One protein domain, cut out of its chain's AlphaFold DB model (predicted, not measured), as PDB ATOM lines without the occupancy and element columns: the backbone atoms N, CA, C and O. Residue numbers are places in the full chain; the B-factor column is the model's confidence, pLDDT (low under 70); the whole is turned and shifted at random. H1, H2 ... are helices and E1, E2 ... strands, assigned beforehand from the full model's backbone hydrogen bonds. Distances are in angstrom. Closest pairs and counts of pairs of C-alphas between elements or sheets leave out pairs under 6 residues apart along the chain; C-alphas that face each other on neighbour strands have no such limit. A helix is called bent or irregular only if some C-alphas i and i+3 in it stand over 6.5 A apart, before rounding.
ATOM      1  N   ALA A 230     217.751 524.695 463.507       89.94
ATOM      2  CA  ALA A 230     216.760 525.610 464.099       89.94
ATOM      3  C   ALA A 230     215.742 524.944 465.050       89.94
ATOM      4  O   ALA A 230     215.129 525.607 465.896       89.94
ATOM      5  N   LYS A 231     215.563 523.622 464.932       90.44
ATOM      6  CA  LYS A 231     214.745 522.825 465.852       90.44
ATOM      7  C   LYS A 231     215.339 522.723 467.260       90.44
ATOM      8  O   LYS A 231     214.568 522.582 468.200       90.44
ATOM      9  N   PHE A 232     216.642 522.933 467.460       92.31
ATOM     10  CA  PHE A 232     217.255 522.875 468.792       92.31
ATOM     11  C   PHE A 232     216.860 524.052 469.704       92.31
ATOM     12  O   PHE A 232     216.493 525.144 469.256       92.31
ATOM     13  N   ALA A 233     216.895 523.810 471.010       91.06
ATOM     14  CA  ALA A 233     216.585 524.739 472.082       91.06
ATOM     15  C   ALA A 233     217.704 524.732 473.130       91.06
ATOM     16  O   ALA A 233     218.123 523.678 473.598       91.06
ATOM     17  N   ASP A 234     218.146 525.926 473.510       91.75
ATOM     18  CA  ASP A 234     219.082 526.167 474.608       91.75
ATOM     19  C   ASP A 234     218.428 525.854 475.968       91.75
ATOM     20  O   ASP A 234     217.366 526.391 476.302       91.75
ATOM     21  N   VAL A 235     219.086 524.991 476.747       90.62
ATOM     22  CA  VAL A 235     218.621 524.480 478.044       90.62
ATOM     23  C   VAL A 235     218.916 525.430 479.214       90.62
ATOM     24  O   VAL A 235     218.224 525.344 480.232       90.62
ATOM     25  N   SER A 236     219.849 526.381 479.077       84.75
ATOM     26  CA  SER A 236     220.174 527.372 480.124       84.75
ATOM     27  C   SER A 236     218.962 528.230 480.525       84.75
ATOM     28  O   SER A 236     218.825 528.666 481.668       84.75
ATOM     29  N   LYS A 237     218.013 528.401 479.593       82.12
ATOM     30  CA  LYS A 237     216.725 529.085 479.793       82.12
ATOM     31  C   LYS A 237     215.747 528.326 480.702       82.12
ATOM     32  O   LYS A 237     214.758 528.914 481.134       82.12
ATOM     33  N   LEU A 238     215.981 527.034 480.948       80.75
ATOM     34  CA  LEU A 238     215.104 526.144 481.723       80.75
ATOM     35  C   LEU A 238     215.725 525.720 483.059       80.75
ATOM     36  O   LEU A 238     215.011 525.563 484.049       80.75
ATOM     37  N   ARG A 239     217.046 525.528 483.092       86.38
ATOM     38  CA  ARG A 239     217.824 525.178 484.287       86.38
ATOM     39  C   ARG A 239     219.204 525.813 484.213       86.38
ATOM     40  O   ARG A 239     219.711 526.040 483.122       86.38
ATOM     41  N   GLN A 240     219.850 525.999 485.360       82.88
ATOM     42  CA  GLN A 240     221.279 526.297 485.359       82.88
ATOM     43  C   GLN A 240     222.072 525.126 484.745       82.88
ATOM     44  O   GLN A 240     221.744 523.944 484.920       82.88
ATOM     45  N   VAL A 241     223.094 525.503 483.989       88.75
ATOM     46  CA  VAL A 241     224.101 524.665 483.329       88.75
ATOM     47  C   VAL A 241     225.459 525.230 483.790       88.75
ATOM     48  O   VAL A 241     225.512 526.435 484.045       88.75
ATOM     49  N   PRO A 242     226.513 524.415 483.986       90.12
ATOM     50  CA  PRO A 242     227.844 524.923 484.333       90.12
ATOM     51  C   PRO A 242     228.348 525.969 483.330       90.12
ATOM     52  O   PRO A 242     228.087 525.841 482.138       90.12
ATOM     53  N   ASP A 243     229.093 526.978 483.791       88.69
ATOM     54  CA  ASP A 243     229.528 528.105 482.944       88.69
ATOM     55  C   ASP A 243     230.453 527.683 481.779       88.69
ATOM     56  O   ASP A 243     230.559 528.390 480.778       88.69
ATOM     57  N   ASN A 244     231.103 526.518 481.894       92.19
ATOM     58  CA  ASN A 244     231.944 525.907 480.863       92.19
ATOM     59  C   ASN A 244     231.173 524.976 479.901       92.19
ATOM     60  O   ASN A 244     231.798 524.383 479.025       92.19
ATOM     61  N   GLN A 245     229.847 524.844 480.049       93.44
ATOM     62  CA  GLN A 245     228.995 523.953 479.255       93.44
ATOM     63  C   GLN A 245     227.838 524.690 478.559       93.44
ATOM     64  O   GLN A 245     227.104 525.478 479.152       93.44
ATOM     65  N   GLU A 246     227.591 524.333 477.302       93.62
ATOM     66  CA  GLU A 246     226.472 524.814 476.482       93.62
ATOM     67  C   GLU A 246     225.628 523.612 476.036       93.62
ATOM     68  O   GLU A 246     226.062 522.792 475.225       93.62
ATOM     69  N   VAL A 247     224.410 523.482 476.578       94.00
ATOM     70  CA  VAL A 247     223.537 522.313 476.364       94.00
ATOM     71  C   VAL A 247     222.323 522.684 475.517       94.00
ATOM     72  O   VAL A 247     221.503 523.521 475.901       94.00
ATOM     73  N   TRP A 248     222.176 521.991 474.391       94.81
ATOM     74  CA  TRP A 248     221.132 522.199 473.395       94.81
ATOM     75  C   TRP A 248     220.356 520.895 473.169       94.81
ATOM     76  O   TRP A 248     220.948 519.837 472.977       94.81
ATOM     77  N   ILE A 249     219.024 520.948 473.175       91.94
ATOM     78  CA  ILE A 249     218.145 519.781 472.959       91.94
ATOM     79  C   ILE A 249     217.256 519.982 471.740       91.94
ATOM     80  O   ILE A 249     216.848 521.107 471.459       91.94
ATOM     81  N   ASP A 250     216.934 518.914 471.019       90.88
ATOM     82  CA  ASP A 250     215.871 518.956 470.018       90.88
ATOM     83  C   ASP A 250     214.513 519.239 470.703       90.88
ATOM     84  O   ASP A 250     214.288 518.847 471.849       90.88
ATOM     85  N   LYS A 251     213.613 519.962 470.028       85.94
ATOM     86  CA  LYS A 251     212.240 520.207 470.513       85.94
ATOM     87  C   LYS A 251     211.297 519.060 470.152       85.94
ATOM     88  O   LYS A 251     210.359 518.792 470.895       85.94
ATOM     89  N   ASP A 252     211.549 518.424 469.008       79.31
ATOM     90  CA  ASP A 252     210.647 517.459 468.371       79.31
ATOM     91  C   ASP A 252     211.179 516.012 468.461       79.31
ATOM     92  O   ASP A 252     210.643 515.102 467.830       79.31
ATOM     93  N   GLY A 253     212.245 515.792 469.237       78.56
ATOM     94  CA  GLY A 253     212.908 514.503 469.410       78.56
ATOM     95  C   GLY A 253     213.832 514.484 470.629       78.56
ATOM     96  O   GLY A 253     213.881 515.434 471.406       78.56
ATOM     97  N   PHE A 254     214.580 513.394 470.795       80.62
ATOM     98  CA  PHE A 254     215.376 513.128 472.003       80.62
ATOM     99  C   PHE A 254     216.882 513.420 471.855       80.62
ATOM    100  O   PHE A 254     217.654 513.186 472.786       80.62
ATOM    101  N   THR A 255     217.315 513.924 470.697       88.62
ATOM    102  CA  THR A 255     218.722 514.254 470.434       88.62
ATOM    103  C   THR A 255     219.170 515.462 471.258       88.62
ATOM    104  O   THR A 255     218.477 516.479 471.315       88.62
ATOM    105  N   SER A 256     220.364 515.390 471.849       91.31
ATOM    106  CA  SER A 256     221.014 516.532 472.508       91.31
ATOM    107  C   SER A 256     222.409 516.779 471.945       91.31
ATOM    108  O   SER A 256     223.081 515.846 471.517       91.31
ATOM    109  N   ILE A 257     222.825 518.042 471.939       94.12
ATOM    110  CA  ILE A 257     224.160 518.514 471.574       94.12
ATOM    111  C   ILE A 257     224.711 519.241 472.800       94.12
ATOM    112  O   ILE A 257     224.077 520.159 473.322       94.12
ATOM    113  N   ILE A 258     225.877 518.817 473.268       93.81
ATOM    114  CA  ILE A 258     226.594 519.412 474.393       93.81
ATOM    115  C   ILE A 258     227.927 519.924 473.859       93.81
ATOM    116  O   ILE A 258     228.661 519.172 473.219       93.81
ATOM    117  N   PHE A 259     228.236 521.186 474.132       95.12
ATOM    118  CA  PHE A 259     229.597 521.700 474.062       95.12
ATOM    119  C   PHE A 259     230.128 521.782 475.490       95.12
ATOM    120  O   PHE A 259     229.409 522.248 476.375       95.12
ATOM    121  N   ASP A 260     231.366 521.352 475.705       94.62
ATOM    122  CA  ASP A 260     232.044 521.410 477.001       94.62
ATOM    123  C   ASP A 260     233.473 521.929 476.796       94.62
ATOM    124  O   ASP A 260     234.161 521.508 475.862       94.62
ATOM    125  N   ILE A 261     233.896 522.875 477.630       94.50
ATOM    126  CA  ILE A 261     235.258 523.412 477.657       94.50
ATOM    127  C   ILE A 261     235.970 522.780 478.853       94.50
ATOM    128  O   ILE A 261     235.600 523.033 480.002       94.50
ATOM    129  N   THR A 262     236.990 521.968 478.581       93.19
ATOM    130  CA  THR A 262     237.701 521.158 479.577       93.19
ATOM    131  C   THR A 262     239.204 521.449 479.589       93.19
ATOM    132  O   THR A 262     239.784 521.970 478.631       93.19
ATOM    133  N   GLU A 263     239.863 521.127 480.704       91.56
ATOM    134  CA  GLU A 263     241.325 521.171 480.790       91.56
ATOM    135  C   GLU A 263     241.941 520.180 479.787       91.56
ATOM    136  O   GLU A 263     241.434 519.072 479.592       91.56
ATOM    137  N   ARG A 264     243.040 520.564 479.127       89.62
ATOM    138  CA  ARG A 264     243.682 519.709 478.120       89.62
ATOM    139  C   ARG A 264     244.237 518.433 478.746       89.62
ATOM    140  O   ARG A 264     245.141 518.479 479.579       89.62
ATOM    141  N   VAL A 265     243.797 517.284 478.239       88.94
ATOM    142  CA  VAL A 265     244.233 515.977 478.743       88.94
ATOM    143  C   VAL A 265     245.550 515.526 478.104       88.94
ATOM    144  O   VAL A 265     245.707 515.479 476.881       88.94
ATOM    145  N   GLY A 266     246.503 515.117 478.940       84.94
ATOM    146  CA  GLY A 266     247.784 514.556 478.508       84.94
ATOM    147  C   GLY A 266     248.869 515.596 478.204       84.94
ATOM    148  O   GLY A 266     248.760 516.773 478.531       84.94
ATOM    149  N   GLY A 267     249.977 515.125 477.626       78.62
ATOM    150  CA  GLY A 267     251.173 515.941 477.396       78.62
ATOM    151  C   GLY A 267     251.061 516.956 476.244       78.62
ATOM    152  O   GLY A 267     250.107 516.916 475.461       78.62
ATOM    153  N   PRO A 268     252.061 517.850 476.111       76.50
ATOM    154  CA  PRO A 268     252.194 518.737 474.956       76.50
ATOM    155  C   PRO A 268     252.440 517.954 473.655       76.50
ATOM    156  O   PRO A 268     252.916 516.818 473.673       76.50
ATOM    157  N   GLY A 269     252.147 518.596 472.524       77.75
ATOM    158  CA  GLY A 269     252.102 517.995 471.193       77.75
ATOM    159  C   GLY A 269     250.706 517.510 470.772       77.75
ATOM    160  O   GLY A 269     249.856 517.163 471.596       77.75
ATOM    161  N   SER A 270     250.489 517.468 469.459       71.81
ATOM    162  CA  SER A 270     249.364 516.800 468.792       71.81
ATOM    163  C   SER A 270     249.909 515.684 467.899       71.81
ATOM    164  O   SER A 270     251.041 515.746 467.415       71.81
ATOM    165  N   GLY A 271     249.112 514.639 467.711       78.88
ATOM    166  CA  GLY A 271     249.435 513.462 466.919       78.88
ATOM    167  C   GLY A 271     248.466 512.321 467.248       78.88
ATOM    168  O   GLY A 271     248.011 512.242 468.392       78.88
ATOM    169  N   PRO A 272     248.169 511.399 466.309       79.19
ATOM    170  CA  PRO A 272     247.053 510.451 466.443       79.19
ATOM    171  C   PRO A 272     247.058 509.597 467.720       79.19
ATOM    172  O   PRO A 272     246.003 509.269 468.251       79.19
ATOM    173  N   GLU A 273     248.237 509.263 468.249       79.81
ATOM    174  CA  GLU A 273     248.391 508.497 469.493       79.81
ATOM    175  C   GLU A 273     248.107 509.335 470.759       79.81
ATOM    176  O   GLU A 273     247.559 508.829 471.739       79.81
ATOM    177  N   ILE A 274     248.466 510.624 470.752       83.00
ATOM    178  CA  ILE A 274     248.217 511.554 471.866       83.00
ATOM    179  C   ILE A 274     246.744 511.968 471.859       83.00
ATOM    180  O   ILE A 274     246.078 511.916 472.890       83.00
ATOM    181  N   ASP A 275     246.232 512.326 470.684       84.44
ATOM    182  CA  ASP A 275     244.867 512.813 470.500       84.44
ATOM    183  C   ASP A 275     243.851 511.664 470.635       84.44
ATOM    184  O   ASP A 275     242.781 511.848 471.211       84.44
ATOM    185  N   GLY A 276     244.228 510.445 470.225       84.12
ATOM    186  CA  GLY A 276     243.487 509.217 470.513       84.12
ATOM    187  C   GLY A 276     243.453 508.859 472.004       84.12
ATOM    188  O   GLY A 276     242.402 508.463 472.497       84.12
ATOM    189  N   ARG A 277     244.552 509.050 472.754       86.25
ATOM    190  CA  ARG A 277     244.535 508.897 474.224       86.25
ATOM    191  C   ARG A 277     243.639 509.929 474.902       86.25
ATOM    192  O   ARG A 277     242.836 509.545 475.740       86.25
ATOM    193  N   ALA A 278     243.750 511.204 474.525       87.50
ATOM    194  CA  ALA A 278     242.900 512.260 475.074       87.50
ATOM    195  C   ALA A 278     241.412 511.973 474.806       87.50
ATOM    196  O   ALA A 278     240.602 512.067 475.721       87.50
ATOM    197  N   MET A 279     241.063 511.532 473.590       86.00
ATOM    198  CA  MET A 279     239.710 511.073 473.246       86.00
ATOM    199  C   MET A 279     239.230 509.920 474.146       86.00
ATOM    200  O   MET A 279     238.096 509.956 474.612       86.00
ATOM    201  N   THR A 280     240.076 508.916 474.406       85.00
ATOM    202  CA  THR A 280     239.729 507.798 475.298       85.00
ATOM    203  C   THR A 280     239.505 508.264 476.735       85.00
ATOM    204  O   THR A 280     238.502 507.885 477.319       85.00
ATOM    205  N   THR A 281     240.358 509.129 477.289       88.81
ATOM    206  CA  THR A 281     240.183 509.618 478.669       88.81
ATOM    207  C   THR A 281     238.962 510.527 478.820       88.81
ATOM    208  O   THR A 281     238.179 510.332 479.742       88.81
ATOM    209  N   HIS A 282     238.696 511.426 477.863       88.81
ATOM    210  CA  HIS A 282     237.444 512.201 477.849       88.81
ATOM    211  C   HIS A 282     236.192 511.302 477.710       88.81
ATOM    212  O   HIS A 282     235.114 511.673 478.168       88.81
ATOM    213  N   LEU A 283     236.313 510.108 477.109       85.94
ATOM    214  CA  LEU A 283     235.240 509.101 477.058       85.94
ATOM    215  C   LEU A 283     235.115 508.308 478.373       85.94
ATOM    216  O   LEU A 283     233.997 508.038 478.814       85.94
ATOM    217  N   GLU A 284     236.240 507.956 478.999       85.00
ATOM    218  CA  GLU A 284     236.319 507.319 480.323       85.00
ATOM    219  C   GLU A 284     235.667 508.205 481.394       85.00
ATOM    220  O   GLU A 284     234.827 507.718 482.148       85.00
ATOM    221  N   ASP A 285     235.954 509.509 481.407       85.44
ATOM    222  CA  ASP A 285     235.350 510.468 482.342       85.44
ATOM    223  C   ASP A 285     233.844 510.685 482.085       85.44
ATOM    224  O   ASP A 285     233.074 510.905 483.022       85.44
ATOM    225  N   MET A 286     233.394 510.585 480.827       81.62
ATOM    226  CA  MET A 286     231.986 510.769 480.447       81.62
ATOM    227  C   MET A 286     231.095 509.563 480.779       81.62
ATOM    228  O   MET A 286     229.928 509.745 481.126       81.62
ATOM    229  N   VAL A 287     231.616 508.339 480.643       76.06
ATOM    230  CA  VAL A 287     230.855 507.095 480.879       76.06
ATOM    231  C   VAL A 287     231.130 506.502 482.269       76.06
ATOM    232  O   VAL A 287     230.294 505.783 482.821       76.06
ATOM    233  N   GLY A 288     232.274 506.817 482.876       73.88
ATOM    234  CA  GLY A 288     232.659 506.341 484.198       73.88
ATOM    235  C   GLY A 288     232.794 504.817 484.262       73.88
ATOM    236  O   GLY A 288     233.420 504.184 483.412       73.88
ATOM    237  N   SER A 289     232.199 504.207 485.291       57.91
ATOM    238  CA  SER A 289     232.300 502.763 485.556       57.91
ATOM    239  C   SER A 289     231.700 501.867 484.473       57.91
ATOM    240  O   SER A 289     232.015 500.680 484.433       57.91
ATOM    241  N   ASP A 290     230.843 502.410 483.608       57.47
ATOM    242  CA  ASP A 290     230.021 501.617 482.693       57.47
ATOM    243  C   ASP A 290     230.693 501.427 481.315       57.47
ATOM    244  O   ASP A 290     230.067 500.939 480.369       57.47
ATOM    245  N   ILE A 291     231.984 501.774 481.198       57.53
ATOM    246  CA  ILE A 291     232.779 501.702 479.961       57.53
ATOM    247  C   ILE A 291     232.785 500.312 479.299       57.53
ATOM    248  O   ILE A 291     232.760 500.230 478.073       57.53
ATOM    249  N   ASP A 292     232.695 499.226 480.074       51.66
ATOM    250  CA  ASP A 292     232.589 497.846 479.561       51.66
ATOM    251  C   ASP A 292     231.329 497.603 478.693       51.66
ATOM    252  O   ASP A 292     231.243 496.605 477.973       51.66
ATOM    253  N   THR A 293     230.338 498.505 478.737       56.84
ATOM    254  CA  THR A 293     229.125 498.465 477.893       56.84
ATOM    255  C   THR A 293     229.275 499.226 476.566       56.84
ATOM    256  O   THR A 293     228.461 499.067 475.644       56.84
ATOM    257  N   VAL A 294     230.326 500.042 476.435       60.66
ATOM    258  CA  VAL A 294     230.569 500.898 475.273       60.66
ATOM    259  C   VAL A 294     231.191 500.094 474.140       60.66
ATOM    260  O   VAL A 294     232.187 499.396 474.318       60.66
ATOM    261  N   LYS A 295     230.659 500.253 472.925       58.47
ATOM    262  CA  LYS A 295     231.411 499.927 471.711       58.47
ATOM    263  C   LYS A 295     231.776 501.210 470.976       58.47
ATOM    264  O   LYS A 295     230.934 502.064 470.702       58.47
ATOM    265  N   ILE A 296     233.051 501.317 470.634       62.28
ATOM    266  CA  ILE A 296     233.601 502.412 469.839       62.28
ATOM    267  C   ILE A 296     233.539 501.985 468.368       62.28
ATOM    268  O   ILE A 296     234.046 500.923 468.005       62.28
ATOM    269  N   TRP A 297     232.915 502.804 467.523       56.88
ATOM    270  CA  TRP A 297     232.688 502.536 466.099       56.88
ATOM    271  C   TRP A 297     233.374 503.615 465.270       56.88
ATOM    272  O   TRP A 297     232.755 504.496 464.673       56.88
ATOM    273  N   ASN A 298     234.702 503.563 465.279       48.38
ATOM    274  CA  ASN A 298     235.520 504.557 464.609       48.38
ATOM    275  C   ASN A 298     235.274 504.575 463.084       48.38
ATOM    276  O   ASN A 298     235.099 503.532 462.454       48.38
ATOM    277  N   THR A 299     235.267 505.773 462.492       41.00
ATOM    278  CA  THR A 299     235.091 506.015 461.050       41.00
ATOM    279  C   THR A 299     236.352 506.623 460.392       41.00
ATOM    280  O   THR A 299     236.414 506.687 459.165       41.00
ATOM    281  N   ALA A 300     237.382 507.014 461.161       34.66
ATOM    282  CA  ALA A 300     238.638 507.594 460.660       34.66
ATOM    283  C   ALA A 300     239.880 506.973 461.338       34.66
ATOM    284  O   ALA A 300     239.962 506.927 462.558       34.66
ATOM    285  N   GLU A 301     240.848 506.500 460.545       32.97
ATOM    286  CA  GLU A 301     241.966 505.609 460.926       32.97
ATOM    287  C   GLU A 301     242.626 505.850 462.310       32.97
ATOM    288  O   GLU A 301     243.585 506.608 462.442       32.97
ATOM    289  N   THR A 302     242.200 505.088 463.327       27.95
ATOM    290  CA  THR A 302     243.029 504.736 464.498       27.95
ATOM    291  C   THR A 302     242.865 503.246 464.818       27.95
ATOM    292  O   THR A 302     241.751 502.712 464.797       27.95
ATOM    293  N   GLU A 303     243.970 502.548 465.101       23.44
ATOM    294  CA  GLU A 303     243.958 501.112 465.422       23.44
ATOM    295  C   GLU A 303     243.553 500.860 466.885       23.44
ATOM    296  O   GLU A 303     244.370 500.527 467.746       23.44
ATOM    297  N   PHE A 304     242.257 500.983 467.180       29.42
ATOM    298  CA  PHE A 304     241.702 500.479 468.435       29.42
ATOM    299  C   PHE A 304     241.897 498.955 468.516       29.42
ATOM    300  O   PHE A 304     241.271 498.189 467.778       29.42
ATOM    301  N   THR A 305     242.750 498.498 469.440       24.16
ATOM    302  CA  THR A 305     242.963 497.065 469.704       24.16
ATOM    303  C   THR A 305     241.743 496.476 470.417       24.16
ATOM    304  O   THR A 305     241.662 496.412 471.639       24.16
ATOM    305  N   PRO A 323     215.633 504.216 476.489       60.97
ATOM    306  CA  PRO A 323     216.313 503.873 475.244       60.97
ATOM    307  C   PRO A 323     216.971 502.491 475.344       60.97
ATOM    308  O   PRO A 323     217.457 502.109 476.407       60.97
ATOM    309  N   ASP A 324     217.004 501.753 474.234       72.75
ATOM    310  CA  ASP A 324     217.712 500.468 474.130       72.75
ATOM    311  C   ASP A 324     219.229 500.671 474.083       72.75
ATOM    312  O   ASP A 324     220.004 499.912 474.658       72.75
ATOM    313  N   PHE A 325     219.645 501.744 473.411       75.75
ATOM    314  CA  PHE A 325     221.001 502.265 473.433       75.75
ATOM    315  C   PHE A 325     220.990 503.767 473.128       75.75
ATOM    316  O   PHE A 325     220.023 504.313 472.587       75.75
ATOM    317  N   THR A 326     222.103 504.431 473.428       80.31
ATOM    318  CA  THR A 326     222.382 505.797 472.978       80.31
ATOM    319  C   THR A 326     223.613 505.763 472.088       80.31
ATOM    320  O   THR A 326     224.656 505.246 472.488       80.31
ATOM    321  N   ALA A 327     223.501 506.297 470.874       82.69
ATOM    322  CA  ALA A 327     224.671 506.593 470.061       82.69
ATOM    323  C   ALA A 327     225.217 507.967 470.445       82.69
ATOM    324  O   ALA A 327     224.454 508.918 470.594       82.69
ATOM    325  N   ILE A 328     226.530 508.059 470.614       85.31
ATOM    326  CA  ILE A 328     227.246 509.279 470.965       85.31
ATOM    327  C   ILE A 328     228.186 509.600 469.801       85.31
ATOM    328  O   ILE A 328     228.931 508.745 469.323       85.31
ATOM    329  N   ILE A 329     228.159 510.833 469.309       87.75
ATOM    330  CA  ILE A 329     229.159 511.330 468.358       87.75
ATOM    331  C   ILE A 329     229.991 512.358 469.105       87.75
ATOM    332  O   ILE A 329     229.437 513.360 469.556       87.75
ATOM    333  N   MET A 330     231.290 512.098 469.261       87.31
ATOM    334  CA  MET A 330     232.184 512.946 470.046       87.31
ATOM    335  C   MET A 330     233.295 513.515 469.166       87.31
ATOM    336  O   MET A 330     234.075 512.784 468.555       87.31
ATOM    337  N   THR A 331     233.360 514.842 469.106       90.12
ATOM    338  CA  THR A 331     234.417 515.592 468.420       90.12
ATOM    339  C   THR A 331     235.283 516.286 469.465       90.12
ATOM    340  O   THR A 331     234.759 516.984 470.328       90.12
ATOM    341  N   LEU A 332     236.601 516.107 469.368       90.12
ATOM    342  CA  LEU A 332     237.598 516.710 470.254       90.12
ATOM    343  C   LEU A 332     238.376 517.788 469.488       90.12
ATOM    344  O   LEU A 332     239.098 517.479 468.541       90.12
ATOM    345  N   LEU A 333     238.251 519.046 469.908       90.69
ATOM    346  CA  LEU A 333     239.017 520.176 469.387       90.69
ATOM    347  C   LEU A 333     240.077 520.595 470.407       90.69
ATOM    348  O   LEU A 333     239.752 521.119 471.468       90.69
ATOM    349  N   ARG A 334     241.353 520.399 470.073       89.19
ATOM    350  CA  ARG A 334     242.469 520.637 470.998       89.19
ATOM    351  C   ARG A 334     243.098 522.008 470.783       89.19
ATOM    352  O   ARG A 334     243.717 522.256 469.748       89.19
ATOM    353  N   LEU A 335     242.989 522.898 471.765       89.69
ATOM    354  CA  LEU A 335     243.591 524.232 471.732       89.69
ATOM    355  C   LEU A 335     244.925 524.225 472.487       89.69
ATOM    356  O   LEU A 335     245.052 524.795 473.567       89.69
ATOM    357  N   GLU A 336     245.948 523.598 471.891       87.06
ATOM    358  CA  GLU A 336     247.283 523.414 472.491       87.06
ATOM    359  C   GLU A 336     247.847 524.685 473.149       87.06
ATOM    360  O   GLU A 336     248.336 524.623 474.278       87.06
ATOM    361  N   ARG A 337     247.737 525.837 472.471       87.06
ATOM    362  CA  ARG A 337     248.232 527.134 472.964       87.06
ATOM    363  C   ARG A 337     247.570 527.612 474.254       87.06
ATOM    364  O   ARG A 337     248.202 528.384 474.957       87.06
ATOM    365  N   TYR A 338     246.341 527.177 474.517       89.00
ATOM    366  CA  TYR A 338     245.492 527.601 475.632       89.00
ATOM    367  C   TYR A 338     245.278 526.491 476.669       89.00
ATOM    368  O   TYR A 338     244.403 526.603 477.521       89.00
ATOM    369  N   GLN A 339     246.017 525.377 476.552       90.44
ATOM    370  CA  GLN A 339     245.907 524.196 477.423       90.44
ATOM    371  C   GLN A 339     244.450 523.758 477.681       90.44
ATOM    372  O   GLN A 339     244.111 523.247 478.745       90.44
ATOM    373  N   THR A 340     243.607 523.922 476.660       91.44
ATOM    374  CA  THR A 340     242.167 523.656 476.684       91.44
ATOM    375  C   THR A 340     241.834 522.597 475.638       91.44
ATOM    376  O   THR A 340     242.297 522.692 474.498       91.44
ATOM    377  N   ASP A 341     241.011 521.620 475.998       93.00
ATOM    378  CA  ASP A 341     240.305 520.760 475.049       93.00
ATOM    379  C   ASP A 341     238.828 521.218 474.989       93.00
ATOM    380  O   ASP A 341     238.259 521.680 475.976       93.00
ATOM    381  N   ILE A 342     238.198 521.152 473.815       92.81
ATOM    382  CA  ILE A 342     236.768 521.437 473.638       92.81
ATOM    383  C   ILE A 342     236.103 520.171 473.114       92.81
ATOM    384  O   ILE A 342     236.444 519.685 472.030       92.81
ATOM    385  N   LEU A 343     235.140 519.659 473.872       93.75
ATOM    386  CA  LEU A 343     234.329 518.507 473.502       93.75
ATOM    387  C   LEU A 343     233.022 518.973 472.867       93.75
ATOM    388  O   LEU A 343     232.371 519.905 473.345       93.75
ATOM    389  N   ILE A 344     232.626 518.303 471.787       93.06
ATOM    390  CA  ILE A 344     231.320 518.470 471.149       93.06
ATOM    391  C   ILE A 344     230.683 517.091 471.054       93.06
ATOM    392  O   ILE A 344     231.153 516.236 470.299       93.06
ATOM    393  N   THR A 345     229.621 516.889 471.823       91.81
ATOM    394  CA  THR A 345     229.025 515.579 472.084       91.81
ATOM    395  C   THR A 345     227.565 515.583 471.659       91.81
ATOM    396  O   THR A 345     226.757 516.337 472.202       91.81
ATOM    397  N   ILE A 346     227.210 514.740 470.689       91.81
ATOM    398  CA  ILE A 346     225.836 514.588 470.200       91.81
ATOM    399  C   ILE A 346     225.287 513.244 470.672       91.81
ATOM    400  O   ILE A 346     225.720 512.198 470.191       91.81
ATOM    401  N   ASN A 347     224.328 513.272 471.598       90.00
ATOM    402  CA  ASN A 347     223.674 512.076 472.128       90.00
ATOM    403  C   ASN A 347     222.387 511.797 471.348       90.00
ATOM    404  O   ASN A 347     221.508 512.657 471.273       90.00
ATOM    405  N   VAL A 348     222.264 510.581 470.824       87.06
ATOM    406  CA  VAL A 348     221.164 510.103 469.981       87.06
ATOM    407  C   VAL A 348     220.566 508.831 470.610       87.06
ATOM    408  O   VAL A 348     220.966 507.711 470.265       87.06
ATOM    409  N   PRO A 349     219.655 508.964 471.589       84.50
ATOM    410  CA  PRO A 349     218.985 507.822 472.208       84.50
ATOM    411  C   PRO A 349     218.015 507.154 471.224       84.50
ATOM    412  O   PRO A 349     217.294 507.828 470.490       84.50
ATOM    413  N   HIS A 350     217.998 505.823 471.219       79.56
ATOM    414  CA  HIS A 350     217.166 504.998 470.343       79.56
ATOM    415  C   HIS A 350     216.157 504.209 471.190       79.56
ATOM    416  O   HIS A 350     216.524 503.270 471.897       79.56
ATOM    417  N   ILE A 351     214.881 504.608 471.159       76.56
ATOM    418  CA  ILE A 351     213.799 504.026 471.977       76.56
ATOM    419  C   ILE A 351     213.024 502.981 471.159       76.56
ATOM    420  O   ILE A 351     212.685 503.215 469.997       76.56
ATOM    421  N   LYS A 352     212.743 501.810 471.749       68.44
ATOM    422  CA  LYS A 352     212.105 500.685 471.035       68.44
ATOM    423  C   LYS A 352     210.750 501.072 470.452       68.44
ATOM    424  O   LYS A 352     209.855 501.496 471.177       68.44
ATOM    425  N   GLY A 353     210.603 500.862 469.145       64.31
ATOM    426  CA  GLY A 353     209.396 501.200 468.389       64.31
ATOM    427  C   GLY A 353     209.353 502.626 467.830       64.31
ATOM    428  O   GLY A 353     208.449 502.916 467.051       64.31
ATOM    429  N   GLU A 354     210.315 503.496 468.163       65.00
ATOM    430  CA  GLU A 354     210.454 504.830 467.549       65.00
ATOM    431  C   GLU A 354     211.495 504.870 466.416       65.00
ATOM    432  O   GLU A 354     211.445 505.751 465.556       65.00
ATOM    433  N   TYR A 355     212.402 503.890 466.369       67.88
ATOM    434  CA  TYR A 355     213.280 503.620 465.229       67.88
ATOM    435  C   TYR A 355     212.963 502.253 464.610       67.88
ATOM    436  O   TYR A 355     212.395 501.374 465.261       67.88
ATOM    437  N   ASP A 356     213.337 502.083 463.344       67.50
ATOM    438  CA  ASP A 356     213.248 500.807 462.640       67.50
ATOM    439  C   ASP A 356     214.558 500.026 462.846       67.50
ATOM    440  O   ASP A 356     215.636 500.491 462.465       67.50
ATOM    441  N   GLU A 357     214.464 498.857 463.483       66.69
ATOM    442  CA  GLU A 357     215.603 497.972 463.759       66.69
ATOM    443  C   GLU A 357     216.257 497.440 462.468       66.69
ATOM    444  O   GLU A 357     217.445 497.126 462.472       66.69
ATOM    445  N   GLU A 358     215.540 497.393 461.336       65.94
ATOM    446  CA  GLU A 358     216.125 497.006 460.047       65.94
ATOM    447  C   GLU A 358     216.925 498.143 459.386       65.94
ATOM    448  O   GLU A 358     217.816 497.861 458.577       65.94
ATOM    449  N   ASP A 359     216.672 499.412 459.726       65.38
ATOM    450  CA  ASP A 359     217.442 500.575 459.241       65.38
ATOM    451  C   ASP A 359     218.741 500.800 460.050       65.38
ATOM    452  O   ASP A 359     219.602 501.559 459.597       65.38
ATOM    453  N   VAL A 360     218.912 500.149 461.213       64.50
ATOM    454  CA  VAL A 360     220.068 500.314 462.120       64.50
ATOM    455  C   VAL A 360     220.822 498.990 462.316       64.50
ATOM    456  O   VAL A 360     220.598 498.242 463.262       64.50
ATOM    457  N   ASP A 361     221.786 498.731 461.434       67.00
ATOM    458  CA  ASP A 361     222.763 497.642 461.559       67.00
ATOM    459  C   ASP A 361     224.180 498.196 461.372       67.00
ATOM    460  O   ASP A 361     224.699 498.345 460.263       67.00
ATOM    461  N   LEU A 362     224.795 498.496 462.507       65.31
ATOM    462  CA  LEU A 362     226.103 499.127 462.631       65.31
ATOM    463  C   LEU A 362     227.243 498.193 462.188       65.31
ATOM    464  O   LEU A 362     228.251 498.659 461.662       65.31
ATOM    465  N   GLU A 363     227.047 496.874 462.315       58.19
ATOM    466  CA  GLU A 363     227.976 495.843 461.832       58.19
ATOM    467  C   GLU A 363     227.962 495.765 460.289       58.19
ATOM    468  O   GLU A 363     228.964 495.388 459.680       58.19
ATOM    469  N   LEU A 364     226.864 496.196 459.652       55.34
ATOM    470  CA  LEU A 364     226.713 496.339 458.197       55.34
ATOM    471  C   LEU A 364     226.820 497.793 457.687       55.34
ATOM    472  O   LEU A 364     226.578 498.045 456.505       55.34
ATOM    473  N   GLY A 365     227.167 498.759 458.545       60.53
ATOM    474  CA  GLY A 365     227.282 500.180 458.186       60.53
ATOM    475  C   GLY A 365     225.951 500.908 457.935       60.53
ATOM    476  O   GLY A 365     225.955 502.058 457.496       60.53
ATOM    477  N   LYS A 366     224.807 500.279 458.227       65.81
ATOM    478  CA  LYS A 366     223.497 500.941 458.263       65.81
ATOM    479  C   LYS A 366     223.386 501.765 459.554       65.81
ATOM    480  O   LYS A 366     223.104 501.228 460.620       65.81
ATOM    481  N   GLN A 367     223.593 503.073 459.456       64.94
ATOM    482  CA  GLN A 367     223.511 503.994 460.600       64.94
ATOM    483  C   GLN A 367     222.067 504.416 460.951       64.94
ATOM    484  O   GLN A 367     221.828 504.980 462.013       64.94
ATOM    485  N   GLY A 368     221.093 504.156 460.076       73.50
ATOM    486  CA  GLY A 368     219.738 504.688 460.205       73.50
ATOM    487  C   GLY A 368     219.671 506.215 460.087       73.50
ATOM    488  O   GLY A 368     220.670 506.906 459.879       73.50
ATOM    489  N   LYS A 369     218.455 506.758 460.195       79.38
ATOM    490  CA  LYS A 369     218.206 508.192 459.971       79.38
ATOM    491  C   LYS A 369     218.731 509.062 461.115       79.38
ATOM    492  O   LYS A 369     219.410 510.040 460.853       79.38
ATOM    493  N   LEU A 370     218.476 508.679 462.370       80.44
ATOM    494  CA  LEU A 370     218.827 509.490 463.544       80.44
ATOM    495  C   LEU A 370     220.344 509.694 463.700       80.44
ATOM    496  O   LEU A 370     220.783 510.792 464.034       80.44
ATOM    497  N   ILE A 371     221.148 508.660 463.424       80.81
ATOM    498  CA  ILE A 371     222.615 508.760 463.475       80.81
ATOM    499  C   ILE A 371     223.146 509.464 462.219       80.81
ATOM    500  O   ILE A 371     224.043 510.289 462.338       80.81
ATOM    501  N   GLY A 372     222.565 509.222 461.036       81.12
ATOM    502  CA  GLY A 372     222.917 509.955 459.811       81.12
ATOM    503  C   GLY A 372     222.713 511.470 459.938       81.12
ATOM    504  O   GLY A 372     223.624 512.241 459.640       81.12
ATOM    505  N   ASP A 373     221.560 511.888 460.468       86.06
ATOM    506  CA  ASP A 373     221.262 513.274 460.845       86.06
ATOM    507  C   ASP A 373     222.315 513.823 461.821       86.06
ATOM    508  O   ASP A 373     222.890 514.882 461.587       86.06
ATOM    509  N   ALA A 374     222.623 513.092 462.898       86.50
ATOM    510  CA  ALA A 374     223.602 513.528 463.892       86.50
ATOM    511  C   ALA A 374     225.039 513.623 463.336       86.50
ATOM    512  O   ALA A 374     225.783 514.527 463.721       86.50
ATOM    513  N   VAL A 375     225.425 512.753 462.395       85.06
ATOM    514  CA  VAL A 375     226.694 512.858 461.655       85.06
ATOM    515  C   VAL A 375     226.709 514.124 460.792       85.06
ATOM    516  O   VAL A 375     227.722 514.826 460.780       85.06
ATOM    517  N   GLU A 376     225.599 514.474 460.126       87.12
ATOM    518  CA  GLU A 376     225.484 515.751 459.406       87.12
ATOM    519  C   GLU A 376     225.605 516.943 460.369       87.12
ATOM    520  O   GLU A 376     226.354 517.880 460.082       87.12
ATOM    521  N   TYR A 377     224.946 516.896 461.534       90.25
ATOM    522  CA  TYR A 377     225.021 517.967 462.534       90.25
ATOM    523  C   TYR A 377     226.466 518.131 463.037       90.25
ATOM    524  O   TYR A 377     226.979 519.248 463.053       90.25
ATOM    525  N   SER A 378     227.162 517.031 463.358       88.12
ATOM    526  CA  SER A 378     228.575 517.036 463.772       88.12
ATOM    527  C   SER A 378     229.480 517.651 462.700       88.12
ATOM    528  O   SER A 378     230.280 518.540 462.993       88.12
ATOM    529  N   ALA A 379     229.325 517.230 461.440       86.62
ATOM    530  CA  ALA A 379     230.106 517.747 460.320       86.62
ATOM    531  C   ALA A 379     229.802 519.229 460.024       86.62
ATOM    532  O   ALA A 379     230.709 519.994 459.684       86.62
ATOM    533  N   ARG A 380     228.543 519.662 460.178       89.38
ATOM    534  CA  ARG A 380     228.134 521.060 459.983       89.38
ATOM    535  C   ARG A 380     228.635 521.965 461.104       89.38
ATOM    536  O   ARG A 380     229.128 523.052 460.800       89.38
ATOM    537  N   ILE A 381     228.578 521.520 462.357       91.19
ATOM    538  CA  ILE A 381     229.164 522.234 463.498       91.19
ATOM    539  C   ILE A 381     230.668 522.395 463.266       91.19
ATOM    540  O   ILE A 381     231.144 523.527 463.205       91.19
ATOM    541  N   TRP A 382     231.396 521.300 463.017       89.06
ATOM    542  CA  TRP A 382     232.839 521.326 462.744       89.06
ATOM    543  C   TRP A 382     233.211 522.281 461.599       89.06
ATOM    544  O   TRP A 382     234.064 523.152 461.758       89.06
ATOM    545  N   GLY A 383     232.513 522.193 460.462       86.81
ATOM    546  CA  GLY A 383     232.765 523.037 459.289       86.81
ATOM    547  C   GLY A 383     232.375 524.517 459.435       86.81
ATOM    548  O   GLY A 383     232.641 525.304 458.523       86.81
ATOM    549  N   THR A 384     231.729 524.918 460.536       92.88
ATOM    550  CA  THR A 384     231.249 526.300 460.746       92.88
ATOM    551  C   THR A 384     231.734 526.957 462.032       92.88
ATOM    552  O   THR A 384     231.700 528.193 462.098       92.88
ATOM    553  N   LEU A 385     232.219 526.163 462.993       93.19
ATOM    554  CA  LEU A 385     232.717 526.590 464.293       93.19
ATOM    555  C   LEU A 385     233.822 527.644 464.162       93.19
ATOM    556  O   LEU A 385     234.836 527.445 463.492       93.19
ATOM    557  N   LYS A 386     233.615 528.785 464.817       93.06
ATOM    558  CA  LYS A 386     234.521 529.937 464.823       93.06
ATOM    559  C   LYS A 386     234.633 530.493 466.231       93.06
ATOM    560  O   LYS A 386     233.666 531.038 466.764       93.06
ATOM    561  N   ILE A 387     235.837 530.417 466.784       93.50
ATOM    562  CA  ILE A 387     236.243 531.215 467.938       93.50
ATOM    563  C   ILE A 387     236.397 532.661 467.449       93.50
ATOM    564  O   ILE A 387     237.136 532.931 466.500       93.50
ATOM    565  N   LYS A 388     235.637 533.577 468.051       93.19
ATOM    566  CA  LYS A 388     235.678 535.023 467.789       93.19
ATOM    567  C   LYS A 388     236.491 535.755 468.845       93.19
ATOM    568  O   LYS A 388     237.247 536.657 468.496       93.19
ATOM    569  N   ASP A 389     236.304 535.371 470.102       92.50
ATOM    570  CA  ASP A 389     237.048 535.891 471.239       92.50
ATOM    571  C   ASP A 389     237.887 534.763 471.839       92.50
ATOM    572  O   ASP A 389     237.367 533.703 472.185       92.50
ATOM    573  N   TRP A 390     239.195 534.990 471.913       90.81
ATOM    574  CA  TRP A 390     240.156 534.046 472.477       90.81
ATOM    575  C   TRP A 390     240.406 534.296 473.969       90.81
ATOM    576  O   TRP A 390     240.925 533.409 474.637       90.81
TER     577      TRP A 390
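Overview. This is residues 230 to 305 and 323 to 390 of the 396 residues of the protein "Ran-interacting protein Mog1" of Purpureocillium lilacinum (UniProt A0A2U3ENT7). One twisted sheet of five antiparallel strands forms a wall, with H2 packed along one face over its long hairpin E4 and E5, and the kinked helix H1 on the other face near the E4 edge. E1 and E2 lie at the other edge, away from both helices; residues 285 to 290 of H1 and residues 383 to 389 stick out. The printed part has 144 residues, with two named helices and five named strands, in the order E1 E2 E3 H1 E4 E5 H2, and the sheet runs E1 E2 E3 E5 E4. The class is mixed, helices and strands; the whole is compact, with a radius of gyration of the C-alphas of 16.1 A and spans of 46 by 42 by 31 A.

Arrangement. Look first at E5, residues 340 to 351, and E4, residues 323 to 335, an antiparallel hairpin where N 331 and O 344 are 2.9 A apart, within hydrogen-bond range. On the other side of E5 is E3, residues 256 to 263, antiparallel to it, with N 258 and O 345 at 2.8 A. E2, residues 245 to 250, follows, with N 248 and O 257 at 2.8 A, then the edge strand E1, residues 232 to 234, with N 233 and O 249 at 2.7 A. E1, E2 and E3 form a meander, each strand the antiparallel neighbour of the one before. H2, residues 368 to 382, is on the sheet at a height of 9.3 A, over E5 and E4, and runs along the strands, at 15 degrees to E5 on the local plane; its closest C-alphas to E5 are those of Ala 374 and Ile 346, 6.8 A apart. H1, residues 272 to 293, makes three layers with the sheet and H2, helices on both faces; its closest C-alphas to E4 are those of Met 279 and Leu 332, 6.7 A apart. H1 and H2 are apart. Every O i to N i+4 pair is within hydrogen-bond range in H2, and 13 of 18 are in H1.

Along the chain. Find C-alpha 232 at (217.255, 522.875, 468.792), where E1 begins. E2 spans 16.8 A and E3 22.4 A. H1 spans 24.4 A and is irregular, with a kink of 105 degrees near residue 287 and C-alphas 286 and 289 9.5 A apart. E4 spans 34.2 A and E5 34.8 A. H2 spans 21.3 A and ends at C-alpha 382, (232.839, 521.326, 462.744).

Size, cuts and confidence. The C-alphas of Arg 337 and Gly 353 are the two farthest apart, at 46.9 A. Residues 306 to 322 are not printed, and C-alphas 305 and 323 are 28.1 A apart across the cut. The link from E5 to H2 is long, 16 residues. The mean pLDDT of the printed part is 79.4, and residues 289 to 305, residue 323 and residues 352 to 367 are under 70.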